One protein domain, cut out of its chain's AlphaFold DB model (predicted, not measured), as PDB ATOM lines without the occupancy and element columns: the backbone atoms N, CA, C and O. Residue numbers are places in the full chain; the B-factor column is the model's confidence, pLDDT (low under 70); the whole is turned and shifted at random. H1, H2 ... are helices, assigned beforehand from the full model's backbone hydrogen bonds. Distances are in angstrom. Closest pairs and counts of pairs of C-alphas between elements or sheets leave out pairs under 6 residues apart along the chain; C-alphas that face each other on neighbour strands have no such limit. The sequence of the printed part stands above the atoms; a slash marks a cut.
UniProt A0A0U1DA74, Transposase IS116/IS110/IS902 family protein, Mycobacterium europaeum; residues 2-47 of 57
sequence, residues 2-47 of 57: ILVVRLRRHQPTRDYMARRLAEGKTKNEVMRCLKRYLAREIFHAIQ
ATOM      1  N   ILE A   2     223.681 246.628 164.459       81.12
ATOM      2  CA  ILE A   2     224.974 247.241 164.869       81.12
ATOM      3  C   ILE A   2     225.605 246.659 166.152       81.12
ATOM      4  O   ILE A   2     226.824 246.527 166.239       81.12
ATOM      5  N   LEU A   3     224.807 246.269 167.152       84.12
ATOM      6  CA  LEU A   3     225.358 245.760 168.416       84.12
ATOM      7  C   LEU A   3     226.090 244.428 168.290       84.12
ATOM      8  O   LEU A   3     227.025 244.198 169.043       84.12
ATOM      9  N   VAL A   4     225.715 243.579 167.333       86.31
ATOM     10  CA  VAL A   4     226.420 242.312 167.085       86.31
ATOM     11  C   VAL A   4     227.850 242.590 166.618       86.31
ATOM     12  O   VAL A   4     228.791 241.935 167.059       86.31
ATOM     13  N   VAL A   5     228.027 243.613 165.779       88.88
ATOM     14  CA  VAL A   5     229.346 244.043 165.301       88.88
ATOM     15  C   VAL A   5     230.149 244.681 166.435       88.88
ATOM     16  O   VAL A   5     231.301 244.302 166.643       88.88
ATOM     17  N   ARG A   6     229.540 245.577 167.229       87.75
ATOM     18  CA  ARG A   6     230.215 246.174 168.396       87.75
ATOM     19  C   ARG A   6     230.594 245.123 169.441       87.75
ATOM     20  O   ARG A   6     231.702 245.159 169.945       87.75
ATOM     21  N   LEU A   7     229.759 244.126 169.711       87.12
ATOM     22  CA  LEU A   7     230.124 243.050 170.639       87.12
ATOM     23  C   LEU A   7     231.280 242.178 170.132       87.12
ATOM     24  O   LEU A   7     232.005 241.614 170.945       87.12
ATOM     25  N   ARG A   8     231.486 242.084 168.814       88.12
ATOM     26  CA  ARG A   8     232.618 241.351 168.226       88.12
ATOM     27  C   ARG A   8     233.907 242.168 168.156       88.12
ATOM     28  O   ARG A   8     234.980 241.594 168.286       88.12
ATOM     29  N   ARG A   9     233.817 243.476 167.893       91.00
ATOM     30  CA  ARG A   9     234.975 244.324 167.542       91.00
ATOM     31  C   ARG A   9     235.274 245.442 168.544       91.00
ATOM     32  O   ARG A   9     236.346 246.022 168.482       91.00
ATOM     33  N   HIS A  10     234.347 245.762 169.444       90.12
ATOM     34  CA  HIS A  10     234.443 246.899 170.356       90.12
ATOM     35  C   HIS A  10     234.528 246.419 171.808       90.12
ATOM     36  O   HIS A  10     233.518 246.084 172.437       90.12
ATOM     37  N   GLN A  11     235.751 246.404 172.339       90.69
ATOM     38  CA  GLN A  11     236.049 245.944 173.695       90.69
ATOM     39  C   GLN A  11     235.214 246.656 174.782       90.69
ATOM     40  O   GLN A  11     234.570 245.953 175.559       90.69
ATOM     41  N   PRO A  12     235.034 247.994 174.762       89.81
ATOM     42  CA  PRO A  12     234.246 248.677 175.794       89.81
ATOM     43  C   PRO A  12     232.776 248.231 175.851       89.81
ATOM     44  O   PRO A  12     232.149 248.221 176.909       89.81
ATOM     45  N   THR A  13     232.192 247.833 174.712       90.62
ATOM     46  CA  THR A  13     230.810 247.321 174.685       90.62
ATOM     47  C   THR A  13     230.716 245.924 175.295       90.62
ATOM     48  O   THR A  13     229.699 245.609 175.918       90.62
ATOM     49  N   ARG A  14     231.762 245.101 175.153       91.50
ATOM     50  CA  ARG A  14     231.852 243.781 175.795       91.50
ATOM     51  C   ARG A  14     231.976 243.926 177.305       91.50
ATOM     52  O   ARG A  14     231.224 243.278 178.025       91.50
ATOM     53  N   ASP A  15     232.833 244.831 177.763       93.50
ATOM     54  CA  ASP A  15     233.053 245.072 179.191       93.50
ATOM     55  C   ASP A  15     231.784 245.630 179.850       93.50
ATOM     56  O   ASP A  15     231.358 245.166 180.908       93.50
ATOM     57  N   TYR A  16     231.091 246.557 179.175       92.00
ATOM     58  CA  TYR A  16     229.794 247.048 179.639       92.00
ATOM     59  C   TYR A  16     228.751 245.928 179.718       92.00
ATOM     60  O   TYR A  16     227.986 245.861 180.681       92.00
ATOM     61  N   MET A  17     228.701 245.041 178.720       91.19
ATOM     62  CA  MET A  17     227.793 243.897 178.748       91.19
ATOM     63  C   MET A  17     228.119 242.958 179.913       91.19
ATOM     64  O   MET A  17     227.205 242.591 180.645       91.19
ATOM     65  N   ALA A  18     229.394 242.620 180.123       93.19
ATOM     66  CA  ALA A  18     229.838 241.766 181.223       93.19
ATOM     67  C   ALA A  18     229.473 242.366 182.588       93.19
ATOM     68  O   ALA A  18     228.854 241.692 183.408       93.19
ATOM     69  N   ARG A  19     229.738 243.662 182.788       95.00
ATOM     70  CA  ARG A  19     229.378 244.385 184.015       95.00
ATOM     71  C   ARG A  19     227.875 244.339 184.290       95.00
ATOM     72  O   ARG A  19     227.458 244.057 185.405       95.00
ATOM     73  N   ARG A  20     227.039 244.575 183.274       92.88
ATOM     74  CA  ARG A  20     225.574 244.581 183.448       92.88
ATOM     75  C   ARG A  20     224.983 243.188 183.642       92.88
ATOM     76  O   ARG A  20     223.950 243.077 184.293       92.88
ATOM     77  N   LEU A  21     225.615 242.155 183.092       92.50
ATOM     78  CA  LEU A  21     225.257 240.767 183.385       92.50
ATOM     79  C   LEU A  21     225.631 240.392 184.824       92.50
ATOM     80  O   LEU A  21     224.835 239.741 185.491       92.50
ATOM     81  N   ALA A  22     226.784 240.852 185.320       94.19
ATOM     82  CA  ALA A  22     227.192 240.662 186.713       94.19
ATOM     83  C   ALA A  22     226.263 241.383 187.711       94.19
ATOM     84  O   ALA A  22     226.037 240.889 188.807       94.19
ATOM     85  N   GLU A  23     225.648 242.501 187.309       93.25
ATOM     86  CA  GLU A  23     224.585 243.190 188.068       93.25
ATOM     87  C   GLU A  23     223.238 242.423 188.095       93.25
ATOM     88  O   GLU A  23     222.247 242.948 188.598       93.25
ATOM     89  N   GLY A  24     223.157 241.219 187.516       93.94
ATOM     90  CA  GLY A  24     221.948 240.388 187.516       93.94
ATOM     91  C   GLY A  24     220.923 240.743 186.436       93.94
ATOM     92  O   GLY A  24     219.807 240.226 186.451       93.94
ATOM     93  N   LYS A  25     221.268 241.608 185.474       92.38
ATOM     94  CA  LYS A  25     220.354 241.945 184.373       92.38
ATOM     95  C   LYS A  25     220.315 240.834 183.347       92.38
ATOM     96  O   LYS A  25     221.336 240.253 182.981       92.38
ATOM     97  N   THR A  26     219.140 240.614 182.780       93.25
ATOM     98  CA  THR A  26     218.987 239.680 181.668       93.25
ATOM     99  C   THR A  26     219.685 240.217 180.418       93.25
ATOM    100  O   THR A  26     219.753 241.426 180.169       93.25
ATOM    101  N   LYS A  27     220.156 239.313 179.550       89.44
ATOM    102  CA  LYS A  27     220.773 239.681 178.260       89.44
ATOM    103  C   LYS A  27     219.886 240.631 177.438       89.44
ATOM    104  O   LYS A  27     220.403 241.546 176.794       89.44
ATOM    105  N   ASN A  28     218.563 240.463 177.501       91.19
ATOM    106  CA  ASN A  28     217.595 241.299 176.788       91.19
ATOM    107  C   ASN A  28     217.561 242.742 177.316       91.19
ATOM    108  O   ASN A  28     217.548 243.690 176.525       91.19
ATOM    109  N   GLU A  29     217.612 242.932 178.633       93.06
ATOM    110  CA  GLU A  29     217.661 244.262 179.249       93.06
ATOM    111  C   GLU A  29     218.974 244.981 178.942       93.06
ATOM    112  O   GLU A  29     218.972 246.166 178.592       93.06
ATOM    113  N   VAL A  30     220.096 244.256 179.008       93.06
ATOM    114  CA  VAL A  30     221.414 244.790 178.641       93.06
ATOM    115  C   VAL A  30     221.420 245.230 177.182       93.06
ATOM    116  O   VAL A  30     221.797 246.364 176.880       93.06
ATOM    117  N   MET A  31     220.913 244.384 176.283       90.44
ATOM    118  CA  MET A  31     220.783 244.695 174.863       90.44
ATOM    119  C   MET A  31     219.889 245.926 174.632       90.44
ATOM    120  O   MET A  31     220.238 246.800 173.841       90.44
ATOM    121  N   ARG A  32     218.765 246.062 175.351       91.69
ATOM    122  CA  ARG A  32     217.885 247.246 175.277       91.69
ATOM    123  C   ARG A  32     218.585 248.519 175.773       91.69
ATOM    124  O   ARG A  32     218.411 249.586 175.182       91.69
ATOM    125  N   CYS A  33     219.372 248.438 176.845       92.06
ATOM    126  CA  CYS A  33     220.204 249.547 177.323       92.06
ATOM    127  C   CYS A  33     221.244 249.963 176.274       92.06
ATOM    128  O   CYS A  33     221.327 251.143 175.940       92.06
ATOM    129  N   LEU A  34     221.975 248.998 175.718       91.94
ATOM    130  CA  LEU A  34     223.000 249.236 174.705       91.94
ATOM    131  C   LEU A  34     222.428 249.856 173.425       91.94
ATOM    132  O   LEU A  34     223.016 250.795 172.893       91.94
ATOM    133  N   LYS A  35     221.256 249.400 172.961       90.12
ATOM    134  CA  LYS A  35     220.572 249.993 171.796       90.12
ATOM    135  C   LYS A  35     220.263 251.472 172.025       90.12
ATOM    136  O   LYS A  35     220.508 252.284 171.142       90.12
ATOM    137  N   ARG A  36     219.757 251.824 173.213       91.88
ATOM    138  CA  ARG A  36     219.425 253.215 173.568       91.88
ATOM    139  C   ARG A  36     220.655 254.099 173.686       91.88
ATOM    140  O   ARG A  36     220.627 255.226 173.206       91.88
ATOM    141  N   TYR A  37     221.716 253.597 174.309       89.75
ATOM    142  CA  TYR A  37     222.973 254.329 174.415       89.75
ATOM    143  C   TYR A  37     223.544 254.637 173.028       89.75
ATOM    144  O   TYR A  37     223.794 255.792 172.705       89.75
ATOM    145  N   LEU A  38     223.627 253.615 172.175       89.12
ATOM    146  CA  LEU A  38     224.130 253.752 170.816       89.12
ATOM    147  C   LEU A  38     223.277 254.701 169.965       89.12
ATOM    148  O   LEU A  38     223.822 255.503 169.218       89.12
ATOM    149  N   ALA A  39     221.948 254.637 170.080       90.56
ATOM    150  CA  ALA A  39     221.063 255.558 169.371       90.56
ATOM    151  C   ALA A  39     221.330 257.021 169.765       90.56
ATOM    152  O   ALA A  39     221.363 257.883 168.895       90.56
ATOM    153  N   ARG A  40     221.580 257.294 171.054       90.69
ATOM    154  CA  ARG A  40     221.955 258.635 171.532       90.69
ATOM    155  C   ARG A  40     223.326 259.058 171.011       90.69
ATOM    156  O   ARG A  40     223.477 260.189 170.578       90.69
ATOM    157  N   GLU A  41     224.304 258.158 171.037       89.44
ATOM    158  CA  GLU A  41     225.659 258.404 170.525       89.44
ATOM    159  C   GLU A  41     225.624 258.786 169.038       89.44
ATOM    160  O   GLU A  41     226.155 259.822 168.649       89.44
ATOM    161  N   ILE A  42     224.909 258.002 168.225       89.38
ATOM    162  CA  ILE A  42     224.740 258.252 166.790       89.38
ATOM    163  C   ILE A  42     223.968 259.552 166.551       89.38
ATOM    164  O   ILE A  42     224.367 260.353 165.713       89.38
ATOM    165  N   PHE A  43     222.887 259.791 167.293       89.50
ATOM    166  CA  PHE A  43     222.104 261.016 167.154       89.50
ATOM    167  C   PHE A  43     222.935 262.270 167.455       89.50
ATOM    168  O   PHE A  43     222.846 263.251 166.724       89.50
ATOM    169  N   HIS A  44     223.778 262.251 168.490       87.38
ATOM    170  CA  HIS A  44     224.696 263.357 168.770       87.38
ATOM    171  C   HIS A  44     225.814 263.484 167.729       87.38
ATOM    172  O   HIS A  44     226.240 264.598 167.450       87.38
ATOM    173  N   ALA A  45     226.278 262.375 167.149       87.62
ATOM    174  CA  ALA A  45     227.317 262.389 166.121       87.62
ATOM    175  C   ALA A  45     226.816 262.909 164.763       87.62
ATOM    176  O   ALA A  45     227.581 263.528 164.030       87.62
ATOM    177  N   ILE A  46     225.550 262.640 164.423       87.94
ATOM    178  CA  ILE A  46     224.923 263.083 163.168       87.94
ATOM    179  C   ILE A  46     224.353 264.495 163.298       87.94
ATOM    180  O   ILE A  46     224.248 265.203 162.297       87.94
ATOM    181  N   GLN A  47     223.977 264.923 164.508       86.44
ATOM    182  CA  GLN A  47     223.537 266.296 164.702       86.44
ATOM    183  C   GLN A  47     224.640 267.247 164.232       86.44
ATOM    184  O   GLN A  47     225.783 267.113 164.682       86.44
TER     185      GLN A  47
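AT A GLANCE: This is residues 2 to 47 of the 57 residues of the protein "Transposase IS116/IS110/IS902 family protein" of Mycobacterium europaeum (UniProt A0A0U1DA74). A long helix, H3, folds back beside the shorter H2 as a loose helical hairpin, and the short H1 stands crosswise to both, near the first half of H3. The last part of H3, residues 39 to 46, sticks out from this three-helix body as a free arm together with Gln 47. The printed part has 46 residues with three named helices, in the order H1, H2, H3, and no named strand; the class is all helix. The whole is only just compact, close to loose, with a radius of gyration of the C-alphas of 11.0 A. It is elongated, spanning 35 by 19 by 13 A, and the arm of H3 makes much of that length.

HOW THE PARTS SIT: H1, residues 2 to 9, and H2, residues 11 to 22, touch only at the corner by their link, and H2 touches H1 with residues 13 to 14 alone. Their closest C-alphas are those of Leu 7 and Arg 14, 5.5 A apart, and their lines are about perpendicular at 77 degrees. H2 and H3, residues 27 to 46, form a helical hairpin. They touch through residues 17 to 21 of H2 and 27 to 30 of H3 alone, and their closest C-alphas, those of Arg 20 and Val 30, are 6.4 A apart. They run opposite ways at a steep tilt of 36 degrees, only just past shallow. H1 and H3 only just touch, with 3 pairs of C-alphas within 8 A, and H3 does so with residues 31 to 35 alone. Their closest C-alphas are those of Leu 3 and Lys 35, 7.2 A apart, and their lines are about perpendicular at 81 degrees. In H1, H2 and H3 every pair of O of residue i and N of residue i+4 is within hydrogen-bond range.

IN THESE COORDINATES: H1 runs from Ile 2, with its C-alpha at (224.974, 247.241, 164.869), to Arg 9. After His 10, H2 runs from Gln 11 to Ala 22 and is 16.6 A long from first to last C-alpha; its C-alpha 22 is at (227.192, 240.662, 186.713). H3 runs from Lys 27 to Ile 46, 28.2 A from first to last C-alpha, and ends with C-alpha 46 at (224.923, 263.083, 163.168).

THE WHOLE: The two C-alphas farthest apart are those of Gly 24 and Gln 47, at 34.6 A. Without residues 39 to 47, which stand free, the body has 37 residues and spans 24 by 17 by 13 A. The links H1 to H2 and H2 to H3 are tight, and the printed part has no cut. The mean pLDDT of the printed part is 90.4, and no printed residue is under 70.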